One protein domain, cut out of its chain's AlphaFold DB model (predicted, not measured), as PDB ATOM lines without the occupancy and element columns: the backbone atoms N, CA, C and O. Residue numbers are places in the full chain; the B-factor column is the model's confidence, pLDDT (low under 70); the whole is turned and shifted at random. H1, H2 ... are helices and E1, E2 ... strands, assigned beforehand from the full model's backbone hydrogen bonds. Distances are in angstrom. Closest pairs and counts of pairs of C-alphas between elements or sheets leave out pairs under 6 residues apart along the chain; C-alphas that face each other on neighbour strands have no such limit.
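Overview. This is residues 6 to 116 of the 116 residues of an uncharacterized protein of Micavibrio aeruginosavorus (UniProt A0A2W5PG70). Three long strands, E2, E3 and E4, lie side by side in a strongly twisted sheet, with H1 and then H2 over one face and no named helix over the other. E4 bends: its first part pairs with E6, while its last part forms a hairpin with E5 that swings away at one end; E1 edges the sheet beside E2. The printed part has 111 residues, with six named strands followed by two named helices; the sheet is branched and antiparallel, the class mixed. The whole is compact, with a radius of gyration of the C-alphas of 15.1 A and spans of 46 by 32 by 21 A.

Arrangement. E1, residues 6 to 10, forms a hairpin with E2, residues 13 to 25; N 8 and O 15 are 3.0 A apart. E2 bends by 66 degrees at residue 22 and forms a hairpin with E3, residues 28 to 39, with N 18 and O 34 at 2.9 A. E3 and E4, residues 42 to 55, form the next hairpin, with N 33 and O 48 at 2.8 A. E4 bends by 57 degrees at residue 49. E5, residues 58 to 62, and E6, residues 70 to 77, are apart but lie on one side of E4: N 53 and O 60 are 2.9 A apart, N 47 and O 71 2.8 A. E1 to E5 form a meander, each strand the antiparallel neighbour of the one before. H1, residues 84 to 95, and H2, residues 98 to 114, are on the same face of the sheet and meet only through their link. The closest C-alphas of H1 and E6 are those of Ala 94 and Ala 75, 5.3 A. H2, at a height of 6.8 A over the sheet, lies over E4 and only just over E3, with 3 C-alphas falling on it; its closest C-alphas to E3 are Ile 102 and Leu 32, 7.1 A. In both helices every O i to N i+4 pair is within hydrogen-bond range.

Along the chain. E1 begins at C-alpha 6 (0.004, 51.721, -6.271). E2 is 33.5 A long, E3 31.1 A, E4 37.2 A and H2 24.3 A; H2 ends at C-alpha 114 (27.890, 33.740, -16.975).

Size, cuts and confidence. The C-alphas farthest apart, Arg 81 and Ala 116, are 46.4 A apart. The printed part has no cut and no long link; residues 114 to 116 are under 70 in pLDDT.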
ATOM      1  N   LYS A   6       0.376  51.229  -7.599       92.94
ATOM      2  CA  LYS A   6       0.004  51.721  -6.271       92.94
ATOM      3  C   LYS A   6       0.484  53.156  -6.107       92.94
ATOM      4  O   LYS A   6       1.691  53.404  -6.089       92.94
ATOM      5  N   ILE A   7      -0.455  54.087  -5.963       93.38
ATOM      6  CA  ILE A   7      -0.180  55.496  -5.662       93.38
ATOM      7  C   ILE A   7      -0.546  55.752  -4.207       93.38
ATOM      8  O   ILE A   7      -1.619  55.366  -3.751       93.38
ATOM      9  N   GLN A   8       0.350  56.388  -3.462       93.19
ATOM     10  CA  GLN A   8       0.108  56.736  -2.067       93.19
ATOM     11  C   GLN A   8       0.833  58.034  -1.706       93.19
ATOM     12  O   GLN A   8       1.768  58.460  -2.388       93.19
ATOM     13  N   LYS A   9       0.398  58.660  -0.614       91.44
ATOM     14  CA  LYS A   9       1.051  59.836  -0.040       91.44
ATOM     15  C   LYS A   9       1.824  59.419   1.208       91.44
ATOM     16  O   LYS A   9       1.218  59.077   2.219       91.44
ATOM     17  N   GLY A  10       3.149  59.436   1.120       86.81
ATOM     18  CA  GLY A  10       4.050  59.221   2.248       86.81
ATOM     19  C   GLY A  10       4.453  60.525   2.938       86.81
ATOM     20  O   GLY A  10       3.950  61.606   2.619       86.81
ATOM     21  N   TYR A  11       5.409  60.411   3.863       83.94
ATOM     22  CA  TYR A  11       6.007  61.547   4.571       83.94
ATOM     23  C   TYR A  11       6.661  62.549   3.601       83.94
ATOM     24  O   TYR A  11       6.376  63.742   3.656       83.94
ATOM     25  N   ASP A  12       7.431  62.046   2.631       79.75
ATOM     26  CA  ASP A  12       8.149  62.861   1.637       79.75
ATOM     27  C   ASP A  12       7.281  63.322   0.450       79.75
ATOM     28  O   ASP A  12       7.767  63.933  -0.510       79.75
ATOM     29  N   GLY A  13       5.973  63.053   0.505       87.25
ATOM     30  CA  GLY A  13       5.002  63.411  -0.520       87.25
ATOM     31  C   GLY A  13       4.448  62.208  -1.275       87.25
ATOM     32  O   GLY A  13       4.425  61.082  -0.784       87.25
ATOM     33  N   TRP A  14       3.926  62.469  -2.469       91.56
ATOM     34  CA  TRP A  14       3.327  61.433  -3.303       91.56
ATOM     35  C   TRP A  14       4.393  60.491  -3.873       91.56
ATOM     36  O   TRP A  14       5.477  60.927  -4.272       91.56
ATOM     37  N   ASN A  15       4.052  59.208  -3.973       92.69
ATOM     38  CA  ASN A  15       4.837  58.205  -4.676       92.69
ATOM     39  C   ASN A  15       3.925  57.248  -5.450       92.69
ATOM     40  O   ASN A  15       2.862  56.865  -4.963       92.69
ATOM     41  N   ALA A  16       4.376  56.819  -6.625       93.62
ATOM     42  CA  ALA A  16       3.768  55.734  -7.388       93.62
ATOM     43  C   ALA A  16       4.745  54.567  -7.500       93.62
ATOM     44  O   ALA A  16       5.951  54.779  -7.636       93.62
ATOM     45  N   LYS A  17       4.230  53.344  -7.408       94.44
ATOM     46  CA  LYS A  17       5.002  52.107  -7.511       94.44
ATOM     47  C   LYS A  17       4.281  51.131  -8.426       94.44
ATOM     48  O   LYS A  17       3.089  50.907  -8.240       94.44
ATOM     49  N   SER A  18       5.022  50.520  -9.336       94.69
ATOM     50  CA  SER A  18       4.584  49.364 -10.114       94.69
ATOM     51  C   SER A  18       5.647  48.282 -10.037       94.69
ATOM     52  O   SER A  18       6.839  48.584  -9.953       94.69
ATOM     53  N   GLU A  19       5.215  47.028 -10.033       94.19
ATOM     54  CA  GLU A  19       6.093  45.869  -9.880       94.19
ATOM     55  C   GLU A  19       5.875  44.895 -11.039       94.19
ATOM     56  O   GLU A  19       4.744  44.705 -11.489       94.19
ATOM     57  N   ALA A  20       6.965  44.297 -11.511       92.88
ATOM     58  CA  ALA A  20       6.974  43.244 -12.516       92.88
ATOM     59  C   ALA A  20       7.786  42.056 -11.994       92.88
ATOM     60  O   ALA A  20       8.850  42.239 -11.407       92.88
ATOM     61  N   GLU A  21       7.281  40.846 -12.186       92.12
ATOM     62  CA  GLU A  21       7.984  39.622 -11.812       92.12
ATOM     63  C   GLU A  21       9.083  39.311 -12.837       92.12
ATOM     64  O   GLU A  21       8.841  39.378 -14.042       92.12
ATOM     65  N   LEU A  22      10.294  39.011 -12.362       88.50
ATOM     66  CA  LEU A  22      11.438  38.665 -13.215       88.50
ATOM     67  C   LEU A  22      11.733  37.160 -13.233       88.50
ATOM     68  O   LEU A  22      12.317  36.681 -14.203       88.50
ATOM     69  N   GLY A  23      11.354  36.435 -12.176       87.94
ATOM     70  CA  GLY A  23      11.520  34.985 -12.059       87.94
ATOM     71  C   GLY A  23      11.867  34.521 -10.642       87.94
ATOM     72  O   GLY A  23      12.090  35.327  -9.736       87.94
ATOM     73  N   GLU A  24      11.926  33.204 -10.456       87.12
ATOM     74  CA  GLU A  24      12.252  32.567  -9.177       87.12
ATOM     75  C   GLU A  24      13.766  32.451  -8.945       87.12
ATOM     76  O   GLU A  24      14.567  32.315  -9.873       87.12
ATOM     77  N   THR A  25      14.164  32.495  -7.677       85.81
ATOM     78  CA  THR A  25      15.525  32.266  -7.190       85.81
ATOM     79  C   THR A  25      15.495  31.319  -5.996       85.81
ATOM     80  O   THR A  25      14.445  31.151  -5.374       85.81
ATOM     81  N   PRO A  26      16.645  30.742  -5.603       82.31
ATOM     82  CA  PRO A  26      16.726  29.914  -4.400       82.31
ATOM     83  C   PRO A  26      16.294  30.633  -3.111       82.31
ATOM     84  O   PRO A  26      15.919  29.983  -2.142       82.31
ATOM     85  N   GLU A  27      16.351  31.967  -3.091       82.75
ATOM     86  CA  GLU A  27      16.027  32.793  -1.925       82.75
ATOM     87  C   GLU A  27      14.576  33.308  -1.939       82.75
ATOM     88  O   GLU A  27      14.056  33.706  -0.898       82.75
ATOM     89  N   GLY A  28      13.907  33.311  -3.096       88.75
ATOM     90  CA  GLY A  28      12.546  33.822  -3.261       88.75
ATOM     91  C   GLY A  28      12.245  34.251  -4.696       88.75
ATOM     92  O   GLY A  28      12.909  33.839  -5.639       88.75
ATOM     93  N   THR A  29      11.252  35.113  -4.892       90.38
ATOM     94  CA  THR A  29      10.885  35.604  -6.232       90.38
ATOM     95  C   THR A  29      11.503  36.981  -6.476       90.38
ATOM     96  O   THR A  29      11.338  37.892  -5.660       90.38
ATOM     97  N   ARG A  30      12.212  37.163  -7.597       92.44
ATOM     98  CA  ARG A  30      12.752  38.465  -8.026       92.44
ATOM     99  C   ARG A  30      11.657  39.318  -8.650       92.44
ATOM    100  O   ARG A  30      10.945  38.883  -9.555       92.44
ATOM    101  N   PHE A  31      11.616  40.577  -8.243       93.44
ATOM    102  CA  PHE A  31      10.727  41.591  -8.792       93.44
ATOM    103  C   PHE A  31      11.509  42.835  -9.203       93.44
ATOM    104  O   PHE A  31      12.384  43.309  -8.480       93.44
ATOM    105  N   LEU A  32      11.138  43.413 -10.340       93.50
ATOM    106  CA  LEU A  32      11.521  44.758 -10.741       93.50
ATOM    107  C   LEU A  32      10.489  45.749 -10.200       93.50
ATOM    108  O   LEU A  32       9.313  45.690 -10.557       93.50
ATOM    109  N   ARG A  33      10.927  46.693  -9.370       94.81
ATOM    110  CA  ARG A  33      10.117  47.821  -8.901       94.81
ATOM    111  C   ARG A  33      10.440  49.056  -9.715       94.81
ATOM    112  O   ARG A  33      11.568  49.536  -9.667       94.81
ATOM    113  N   LEU A  34       9.433  49.630 -10.361       94.94
ATOM    114  CA  LEU A  34       9.480  50.988 -10.879       94.94
ATOM    115  C   LEU A  34       8.794  51.918  -9.882       94.94
ATOM    116  O   LEU A  34       7.606  51.774  -9.595       94.94
ATOM    117  N   GLN A  35       9.533  52.884  -9.359       93.88
ATOM    118  CA  GLN A  35       9.031  53.867  -8.408       93.88
ATOM    119  C   GLN A  35       9.190  55.273  -8.969       93.88
ATOM    120  O   GLN A  35      10.289  55.644  -9.362       93.88
ATOM    121  N   THR A  36       8.125  56.073  -8.928       93.12
ATOM    122  CA  THR A  36       8.147  57.504  -9.254       93.12
ATOM    123  C   THR A  36       7.915  58.316  -7.991       93.12
ATOM    124  O   THR A  36       6.947  58.086  -7.260       93.12
ATOM    125  N   SER A  37       8.792  59.280  -7.729       91.62
ATOM    126  CA  SER A  37       8.699  60.162  -6.566       91.62
ATOM    127  C   SER A  37       9.284  61.541  -6.861       91.62
ATOM    128  O   SER A  37       9.879  61.784  -7.915       91.62
ATOM    129  N   LYS A  38       9.110  62.462  -5.909       90.06
ATOM    130  CA  LYS A  38       9.720  63.791  -5.959       90.06
ATOM    131  C   LYS A  38      11.245  63.683  -6.063       90.06
ATOM    132  O   LYS A  38      11.885  62.986  -5.281       90.06
ATOM    133  N   ALA A  39      11.804  64.421  -7.012       86.62
ATOM    134  CA  ALA A  39      13.228  64.667  -7.175       86.62
ATOM    135  C   ALA A  39      13.538  66.147  -6.893       86.62
ATOM    136  O   ALA A  39      12.642  66.956  -6.639       86.62
ATOM    137  N   ARG A  40      14.823  66.524  -6.945       82.62
ATOM    138  CA  ARG A  40      15.258  67.912  -6.706       82.62
ATOM    139  C   ARG A  40      14.593  68.907  -7.666       82.62
ATOM    140  O   ARG A  40      14.263  70.011  -7.251       82.62
ATOM    141  N   VAL A  41      14.384  68.503  -8.920       81.88
ATOM    142  CA  VAL A  41      13.741  69.308  -9.968       81.88
ATOM    143  C   VAL A  41      12.582  68.505 -10.567       81.88
ATOM    144  O   VAL A  41      12.702  67.919 -11.637       81.88
ATOM    145  N   GLY A  42      11.463  68.428  -9.845       87.56
ATOM    146  CA  GLY A  42      10.238  67.773 -10.319       87.56
ATOM    147  C   GLY A  42      10.083  66.319  -9.872       87.56
ATOM    148  O   GLY A  42      10.199  66.017  -8.685       87.56
ATOM    149  N   LEU A  43       9.754  65.434 -10.811       90.00
ATOM    150  CA  LEU A  43       9.501  64.009 -10.589       90.00
ATOM    151  C   LEU A  43      10.507  63.173 -11.373       90.00
ATOM    152  O   LEU A  43      10.807  63.477 -12.525       90.00
ATOM    153  N   ALA A  44      11.004  62.107 -10.758       90.81
ATOM    154  CA  ALA A  44      11.855  61.140 -11.435       90.81
ATOM    155  C   ALA A  44      11.448  59.725 -11.049       90.81
ATOM    156  O   ALA A  44      10.954  59.486  -9.940       90.81
ATOM    157  N   SER A  45      11.685  58.798 -11.972       93.19
ATOM    158  CA  SER A  45      11.456  57.384 -11.742       93.19
ATOM    159  C   SER A  45      12.772  56.628 -11.583       93.19
ATOM    160  O   SER A  45      13.805  56.957 -12.177       93.19
ATOM    161  N   THR A  46      12.725  55.609 -10.742       92.94
ATOM    162  CA  THR A  46      13.823  54.699 -10.432       92.94
ATOM    163  C   THR A  46      13.327  53.275 -10.558       92.94
ATOM    164  O   THR A  46      12.299  52.932  -9.975       92.94
ATOM    165  N   ALA A  47      14.071  52.465 -11.296       93.94
ATOM    166  CA  ALA A  47      13.893  51.032 -11.390       93.94
ATOM    167  C   ALA A  47      14.920  50.342 -10.486       93.94
ATOM    168  O   ALA A  47      16.102  50.693 -10.509       93.94
ATOM    169  N   SER A  48      14.477  49.385  -9.683       93.94
ATOM    170  CA  SER A  48      15.336  48.603  -8.791       93.94
ATOM    171  C   SER A  48      14.810  47.187  -8.657       93.94
ATOM    172  O   SER A  48      13.597  47.007  -8.517       93.94
ATOM    173  N   VAL A  49      15.704  46.204  -8.649       93.88
ATOM    174  CA  VAL A  49      15.335  44.807  -8.404       93.88
ATOM    175  C   VAL A  49      15.448  44.470  -6.920       93.88
ATOM    176  O   VAL A  49      16.302  44.995  -6.210       93.88
ATOM    177  N   PHE A  50      14.535  43.629  -6.445       92.81
ATOM    178  CA  PHE A  50      14.539  43.074  -5.097       92.81
ATOM    179  C   PHE A  50      14.008  41.639  -5.122       92.81
ATOM    180  O   PHE A  50      13.219  41.270  -5.997       92.81
ATOM    181  N   VAL A  51      14.425  40.830  -4.155       92.44
ATOM    182  CA  VAL A  51      13.895  39.485  -3.925       92.44
ATOM    183  C   VAL A  51      12.850  39.571  -2.825       92.44
ATOM    184  O   VAL A  51      13.104  40.132  -1.761       92.44
ATOM    185  N   ARG A  52      11.661  39.027  -3.073       92.75
ATOM    186  CA  ARG A  52      10.623  38.862  -2.056       92.75
ATOM    187  C   ARG A  52      10.631  37.413  -1.584       92.75
ATOM    188  O   ARG A  52      10.439  36.501  -2.385       92.75
ATOM    189  N   SER A  53      10.834  37.220  -0.288       92.31
ATOM    190  CA  SER A  53      10.858  35.916   0.379       92.31
ATOM    191  C   SER A  53       9.889  35.904   1.564       92.31
ATOM    192  O   SER A  53       9.434  36.956   2.017       92.31
ATOM    193  N   MET A  54       9.539  34.719   2.065       89.31
ATOM    194  CA  MET A  54       8.767  34.573   3.303       89.31
ATOM    195  C   MET A  54       9.711  34.106   4.406       89.31
ATOM    196  O   MET A  54      10.159  32.962   4.395       89.31
ATOM    197  N   GLN A  55       9.991  34.973   5.377       87.75
ATOM    198  CA  GLN A  55      10.782  34.627   6.557       87.75
ATOM    199  C   GLN A  55       9.875  34.647   7.781       87.75
ATOM    200  O   GLN A  55       9.250  35.661   8.086       87.75
ATOM    201  N   SER A  56       9.765  33.513   8.475       85.50
ATOM    202  CA  SER A  56       8.932  33.383   9.683       85.50
ATOM    203  C   SER A  56       7.466  33.814   9.480       85.50
ATOM    204  O   SER A  56       6.846  34.377  10.377       85.50
ATOM    205  N   GLY A  57       6.912  33.581   8.281       87.25
ATOM    206  CA  GLY A  57       5.543  33.977   7.917       87.25
ATOM    207  C   GLY A  57       5.367  35.459   7.556       87.25
ATOM    208  O   GLY A  57       4.247  35.878   7.271       87.25
ATOM    209  N   ILE A  58       6.447  36.244   7.538       88.56
ATOM    210  CA  ILE A  58       6.447  37.666   7.190       88.56
ATOM    211  C   ILE A  58       7.083  37.832   5.800       88.56
ATOM    212  O   ILE A  58       8.163  37.283   5.560       88.56
ATOM    213  N   PRO A  59       6.456  38.584   4.875       88.12
ATOM    214  CA  PRO A  59       7.071  38.892   3.593       88.12
ATOM    215  C   PRO A  59       8.249  39.848   3.804       88.12
ATOM    216  O   PRO A  59       8.071  40.976   4.269       88.12
ATOM    217  N   VAL A  60       9.448  39.396   3.449       91.44
ATOM    218  CA  VAL A  60      10.689  40.169   3.530       91.44
ATOM    219  C   VAL A  60      11.153  40.509   2.121       91.44
ATOM    220  O   VAL A  60      11.212  39.651   1.242       91.44
ATOM    221  N   GLU A  61      11.465  41.786   1.904       92.31
ATOM    222  CA  GLU A  61      12.100  42.268   0.681       92.31
ATOM    223  C   GLU A  61      13.598  42.438   0.936       92.31
ATOM    224  O   GLU A  61      14.000  43.141   1.864       92.31
ATOM    225  N   THR A  62      14.421  41.790   0.120       89.56
ATOM    226  CA  THR A  62      15.879  41.796   0.243       89.56
ATOM    227  C   THR A  62      16.504  42.313  -1.047       89.56
ATOM    228  O   THR A  62      16.053  41.992  -2.146       89.56
ATOM    229  N   THR A  63      17.539  43.134  -0.906       90.81
ATOM    230  CA  THR A  63      18.310  43.701  -2.017       90.81
ATOM    231  C   THR A  63      19.785  43.653  -1.645       90.81
ATOM    232  O   THR A  63      20.157  44.040  -0.533       90.81
ATOM    233  N   ILE A  64      20.627  43.207  -2.570       86.69
ATOM    234  CA  ILE A  64      22.080  43.196  -2.424       86.69
ATOM    235  C   ILE A  64      22.610  44.589  -2.771       86.69
ATOM    236  O   ILE A  64      22.514  45.067  -3.905       86.69
ATOM    237  N   LEU A  65      23.200  45.254  -1.777       82.44
ATOM    238  CA  LEU A  65      23.849  46.554  -1.951       82.44
ATOM    239  C   LEU A  65      24.939  46.468  -3.029       82.44
ATOM    240  O   LEU A  65      25.862  45.670  -2.913       82.44
ATOM    241  N   PHE A  66      24.822  47.307  -4.063       78.50
ATOM    242  CA  PHE A  66      25.736  47.384  -5.218       78.50
ATOM    243  C   PHE A  66      25.840  46.119  -6.089       78.50
ATOM    244  O   PHE A  66      26.607  46.124  -7.047       78.50
ATOM    245  N   GLY A  67      25.071  45.069  -5.792       79.62
ATOM    246  CA  GLY A  67      25.023  43.835  -6.582       79.62
ATOM    247  C   GLY A  67      23.769  43.699  -7.444       79.62
ATOM    248  O   GLY A  67      23.784  42.939  -8.407       79.62
ATOM    249  N   ASP A  68      22.705  44.439  -7.116       88.00
ATOM    250  CA  ASP A  68      21.429  44.380  -7.831       88.00
ATOM    251  C   ASP A  68      21.263  45.466  -8.896       88.00
ATOM    252  O   ASP A  68      21.784  46.584  -8.794       88.00
ATOM    253  N   PHE A  69      20.451  45.144  -9.905       89.69
ATOM    254  CA  PHE A  69      20.109  46.071 -10.973       89.69
ATOM    255  C   PHE A  69      19.380  47.303 -10.424       89.69
ATOM    256  O   PHE A  69      18.325  47.211  -9.781       89.69
ATOM    257  N   ARG A  70      19.920  48.483 -10.744       91.25
ATOM    258  CA  ARG A  70      19.321  49.776 -10.420       91.25
ATOM    259  C   ARG A  70      19.531  50.769 -11.556       91.25
ATOM    260  O   ARG A  70      20.660  51.027 -11.960       91.25
ATOM    261  N   LYS A  71      18.449  51.416 -11.991       91.44
ATOM    262  CA  LYS A  71      18.470  52.487 -12.995       91.44
ATOM    263  C   LYS A  71      17.666  53.683 -12.504       91.44
ATOM    264  O   LYS A  71      16.521  53.550 -12.084       91.44
ATOM    265  N   SER A  72      18.273  54.865 -12.518       89.38
ATOM    266  CA  SER A  72      17.650  56.114 -12.055       89.38
ATOM    267  C   SER A  72      17.510  57.135 -13.174       89.38
ATOM    268  O   SER A  72      18.208  57.051 -14.177       89.38
ATOM    269  N   GLY A  73      16.656  58.142 -12.967       83.69
ATOM    270  CA  GLY A  73      16.463  59.229 -13.934       83.69
ATOM    271  C   GLY A  73      15.515  58.870 -15.078       83.69
ATOM    272  O   GLY A  73      15.538  59.511 -16.124       83.69
ATOM    273  N   ILE A  74      14.674  57.856 -14.882       85.56
ATOM    274  CA  ILE A  74      13.688  57.420 -15.869       85.56
ATOM    275  C   ILE A  74      12.553  58.447 -15.919       85.56
ATOM    276  O   ILE A  74      12.022  58.833 -14.872       85.56
ATOM    277  N   ALA A  75      12.188  58.875 -17.131       83.06
ATOM    278  CA  ALA A  75      11.079  59.797 -17.398       83.06
ATOM    279  C   ALA A  75      11.073  61.036 -16.474       83.06
ATOM    280  O   ALA A  75      10.068  61.359 -15.833       83.06
ATOM    281  N   ALA A  76      12.222  61.717 -16.371       83.56
ATOM    282  CA  ALA A  76      12.340  62.935 -15.577       83.56
ATOM    283  C   ALA A  76      11.343  63.991 -16.079       83.56
ATOM    284  O   ALA A  76      11.418  64.453 -17.215       83.56
ATOM    285  N   THR A  77      10.400  64.361 -15.219       86.25
ATOM    286  CA  THR A  77       9.310  65.274 -15.555       86.25
ATOM    287  C   THR A  77       9.441  66.526 -14.703       86.25
ATOM    288  O   THR A  77       9.330  66.472 -13.473       86.25
ATOM    289  N   ALA A  78       9.666  67.669 -15.352       84.44
ATOM    290  CA  ALA A  78       9.683  68.953 -14.669       84.44
ATOM    291  C   ALA A  78       8.302  69.224 -14.056       84.44
ATOM    292  O   ALA A  78       7.278  69.170 -14.735       84.44
ATOM    293  N   CYS A  79       8.264  69.490 -12.753       82.19
ATOM    294  CA  CYS A  79       7.015  69.714 -12.043       82.19
ATOM    295  C   CYS A  79       7.231  70.689 -10.887       82.19
ATOM    296  O   CYS A  79       8.021  70.419  -9.983       82.19
ATOM    297  N   ASN A  80       6.499  71.805 -10.895       81.31
ATOM    298  CA  ASN A  80       6.575  72.805  -9.826       81.31
ATOM    299  C   ASN A  80       5.791  72.376  -8.578       81.31
ATOM    300  O   ASN A  80       6.185  72.690  -7.456       81.31
ATOM    301  N   ARG A  81       4.680  71.648  -8.757       83.75
ATOM    302  CA  ARG A  81       3.832  71.169  -7.663       83.75
ATOM    303  C   ARG A  81       3.469  69.707  -7.857       83.75
ATOM    304  O   ARG A  81       2.669  69.366  -8.723       83.75
ATOM    305  N   VAL A  82       3.990  68.869  -6.969       85.56
ATOM    306  CA  VAL A  82       3.708  67.435  -6.954       85.56
ATOM    307  C   VAL A  82       2.301  67.182  -6.402       85.56
ATOM    308  O   VAL A  82       2.031  67.352  -5.214       85.56
ATOM    309  N   THR A  83       1.399  66.783  -7.290       89.31
ATOM    310  CA  THR A  83       0.035  66.315  -7.007       89.31
ATOM    311  C   THR A  83      -0.110  64.843  -7.392       89.31
ATOM    312  O   THR A  83       0.681  64.332  -8.187       89.31
ATOM    313  N   GLU A  84      -1.142  64.174  -6.886       90.81
ATOM    314  CA  GLU A  84      -1.459  62.788  -7.251       90.81
ATOM    315  C   GLU A  84      -1.541  62.596  -8.772       90.81
ATOM    316  O   GLU A  84      -0.830  61.765  -9.329       90.81
ATOM    317  N   LYS A  85      -2.285  63.469  -9.467       90.75
ATOM    318  CA  LYS A  85      -2.417  63.439 -10.932       90.75
ATOM    319  C   LYS A  85      -1.084  63.617 -11.659       90.75
ATOM    320  O   LYS A  85      -0.837  62.956 -12.661       90.75
ATOM    321  N   SER A  86      -0.214  64.505 -11.169       90.19
ATOM    322  CA  SER A  86       1.108  64.699 -11.784       90.19
ATOM    323  C   SER A  86       2.013  63.479 -11.616       90.19
ATOM    324  O   SER A  86       2.775  63.159 -12.522       90.19
ATOM    325  N   ILE A  87       1.898  62.781 -10.482       91.88
ATOM    326  CA  ILE A  87       2.628  61.538 -10.236       91.88
ATOM    327  C   ILE A  87       2.090  60.434 -11.130       91.88
ATOM    328  O   ILE A  87       2.882  59.733 -11.745       91.88
ATOM    329  N   GLU A  88       0.770  60.295 -11.227       92.25
ATOM    330  CA  GLU A  88       0.140  59.301 -12.091       92.25
ATOM    331  C   GLU A  88       0.570  59.488 -13.553       92.25
ATOM    332  O   GLU A  88       0.979  58.529 -14.201       92.25
ATOM    333  N   ALA A  89       0.549  60.725 -14.059       90.81
ATOM    334  CA  ALA A  89       0.988  61.035 -15.416       90.81
ATOM    335  C   ALA A  89       2.479  60.719 -15.632       90.81
ATOM    336  O   ALA A  89       2.826  60.039 -16.595       90.81
ATOM    337  N   ALA A  90       3.354  61.147 -14.715       91.06
ATOM    338  CA  ALA A  90       4.785  60.846 -14.795       91.06
ATOM    339  C   ALA A  90       5.063  59.335 -14.697       91.06
ATOM    340  O   ALA A  90       5.949  58.816 -15.373       91.06
ATOM    341  N   HIS A  91       4.289  58.615 -13.885       92.44
ATOM    342  CA  HIS A  91       4.418  57.173 -13.742       92.44
ATOM    343  C   HIS A  91       3.950  56.431 -14.995       92.44
ATOM    344  O   HIS A  91       4.606  55.479 -15.398       92.44
ATOM    345  N   LYS A  92       2.880  56.888 -15.661       91.75
ATOM    346  CA  LYS A  92       2.447  56.345 -16.961       91.75
ATOM    347  C   LYS A  92       3.543  56.464 -18.019       91.75
ATOM    348  O   LYS A  92       3.826  55.478 -18.686       91.75
ATOM    349  N   LEU A  93       4.225  57.609 -18.095       91.06
ATOM    350  CA  LEU A  93       5.378  57.783 -18.992       91.06
ATOM    351  C   LEU A  93       6.538  56.846 -18.634       91.06
ATOM    352  O   LEU A  93       7.215  56.309 -19.504       91.06
ATOM    353  N   ALA A  94       6.781  56.625 -17.341       91.25
ATOM    354  CA  ALA A  94       7.811  55.692 -16.903       91.25
ATOM    355  C   ALA A  94       7.442  54.227 -17.213       91.25
ATOM    356  O   ALA A  94       8.324  53.430 -17.529       91.25
ATOM    357  N   LEU A  95       6.153  53.875 -17.149       91.62
ATOM    358  CA  LEU A  95       5.641  52.537 -17.457       91.62
ATOM    359  C   LEU A  95       5.853  52.141 -18.921       91.62
ATOM    360  O   LEU A  95       6.043  50.958 -19.189       91.62
ATOM    361  N   GLU A  96       5.891  53.098 -19.848       91.56
ATOM    362  CA  GLU A  96       6.232  52.835 -21.256       91.56
ATOM    363  C   GLU A  96       7.634  52.222 -21.404       91.56
ATOM    364  O   GLU A  96       7.883  51.449 -22.323       91.56
ATOM    365  N   GLN A  97       8.544  52.505 -20.466       89.62
ATOM    366  CA  GLN A  97       9.900  51.951 -20.459       89.62
ATOM    367  C   GLN A  97      10.008  50.628 -19.691       89.62
ATOM    368  O   GLN A  97      11.087  50.039 -19.654       89.62
ATOM    369  N   MET A  98       8.924  50.140 -19.076       89.44
ATOM    370  CA  MET A  98       8.969  48.962 -18.206       89.44
ATOM    371  C   MET A  98       9.478  47.717 -18.941       89.44
ATOM    372  O   MET A  98      10.314  47.003 -18.405       89.44
ATOM    373  N   GLU A  99       9.037  47.476 -20.176       90.88
ATOM    374  CA  GLU A  99       9.469  46.302 -20.952       90.88
ATOM    375  C   GLU A  99      10.971  46.352 -21.281       90.88
ATOM    376  O   GLU A  99      11.674  45.356 -21.122       90.88
ATOM    377  N   SER A 100      11.492  47.537 -21.627       92.06
ATOM    378  CA  SER A 100      12.937  47.749 -21.811       92.06
ATOM    379  C   SER A 100      13.710  47.496 -20.517       92.06
ATOM    380  O   SER A 100      14.771  46.879 -20.540       92.06
ATOM    381  N   LEU A 101      13.182  47.945 -19.376       92.31
ATOM    382  CA  LEU A 101      13.821  47.759 -18.072       92.31
ATOM    383  C   LEU A 101      13.817  46.291 -17.628       92.31
ATOM    384  O   LEU A 101      14.779  45.852 -17.007       92.31
ATOM    385  N   ILE A 102      12.768  45.533 -17.957       92.50
ATOM    386  CA  ILE A 102      12.713  44.085 -17.718       92.50
ATOM    387  C   ILE A 102      13.793  43.383 -18.541       92.50
ATOM    388  O   ILE A 102      14.548  42.593 -17.981       92.50
ATOM    389  N   ALA A 103      13.914  43.706 -19.832       92.19
ATOM    390  CA  ALA A 103      14.938  43.125 -20.697       92.19
ATOM    391  C   ALA A 103      16.363  43.459 -20.215       92.19
ATOM    392  O   ALA A 103      17.217  42.578 -20.151       92.19
ATOM    393  N   GLU A 104      16.613  44.709 -19.811       92.19
ATOM    394  CA  GLU A 104      17.894  45.129 -19.225       92.19
ATOM    395  C   GLU A 104      18.201  44.393 -17.913       92.19
ATOM    396  O   GLU A 104      19.325  43.931 -17.715       92.19
ATOM    397  N   ALA A 105      17.210  44.250 -17.026       91.12
ATOM    398  CA  ALA A 105      17.377  43.538 -15.764       91.12
ATOM    399  C   ALA A 105      17.647  42.043 -15.990       91.12
ATOM    400  O   ALA A 105      18.532  41.477 -15.352       91.12
ATOM    401  N   GLN A 106      16.932  41.404 -16.919       89.69
ATOM    402  CA  GLN A 106      17.177  40.009 -17.293       89.69
ATOM    403  C   GLN A 106      18.585  39.828 -17.862       89.69
ATOM    404  O   GLN A 106      19.309  38.949 -17.402       89.69
ATOM    405  N   ALA A 107      19.012  40.700 -18.782       90.38
ATOM    406  CA  ALA A 107      20.361  40.670 -19.340       90.38
ATOM    407  C   ALA A 107      21.442  40.856 -18.261       90.38
ATOM    408  O   ALA A 107      22.453  40.156 -18.282       90.38
ATOM    409  N   PHE A 108      21.217  41.746 -17.288       90.38
ATOM    410  CA  PHE A 108      22.130  41.949 -16.160       90.38
ATOM    411  C   PHE A 108      22.347  40.656 -15.361       90.38
ATOM    412  O   PHE A 108      23.490  40.261 -15.137       90.38
ATOM    413  N   TYR A 109      21.270  39.954 -14.993       86.62
ATOM    414  CA  TYR A 109      21.385  38.697 -14.247       86.62
ATOM    415  C   TYR A 109      21.890  37.527 -15.099       86.62
ATOM    416  O   TYR A 109      22.578  36.657 -14.571       86.62
ATOM    417  N   SER A 110      21.595  37.492 -16.403       87.06
ATOM    418  CA  SER A 110      22.175  36.497 -17.313       87.06
ATOM    419  C   SER A 110      23.690  36.656 -17.440       87.06
ATOM    420  O   SER A 110      24.402  35.658 -17.409       87.06
ATOM    421  N   ASN A 111      24.193  37.891 -17.517       87.56
ATOM    422  CA  ASN A 111      25.633  38.158 -17.549       87.56
ATOM    423  C   ASN A 111      26.297  37.823 -16.210       87.56
ATOM    424  O   ASN A 111      27.332  37.168 -16.188       87.56
ATOM    425  N   GLN A 112      25.664  38.188 -15.093       81.38
ATOM    426  CA  GLN A 112      26.165  37.853 -13.760       81.38
ATOM    427  C   GLN A 112      26.245  36.336 -13.530       81.38
ATOM    428  O   GLN A 112      27.156  35.871 -12.855       81.38
ATOM    429  N   ALA A 113      25.321  35.560 -14.106       74.69
ATOM    430  CA  ALA A 113      25.369  34.100 -14.065       74.69
ATOM    431  C   ALA A 113      26.440  33.493 -14.989       74.69
ATOM    432  O   ALA A 113      26.865  32.372 -14.745       74.69
ATOM    433  N   ALA A 114      26.849  34.196 -16.051       65.44
ATOM    434  CA  ALA A 114      27.890  33.740 -16.975       65.44
ATOM    435  C   ALA A 114      29.314  34.083 -16.497       65.44
ATOM    436  O   ALA A 114      30.271  33.433 -16.911       65.44
ATOM    437  N   GLU A 115      29.454  35.110 -15.657       60.59
ATOM    438  CA  GLU A 115      30.725  35.521 -15.044       60.59
ATOM    439  C   GLU A 115      31.035  34.797 -13.717       60.59
ATOM    440  O   GLU A 115      32.152  34.925 -13.213       60.59
ATOM    441  N   ALA A 116      30.068  34.056 -13.159       52.12
ATOM    442  CA  ALA A 116      30.191  33.267 -11.928       52.12
ATOM    443  C   ALA A 116      30.609  31.813 -12.205       52.12
ATOM    444  O   ALA A 116      31.413  31.284 -11.401       52.12
TER     445      ALA A 116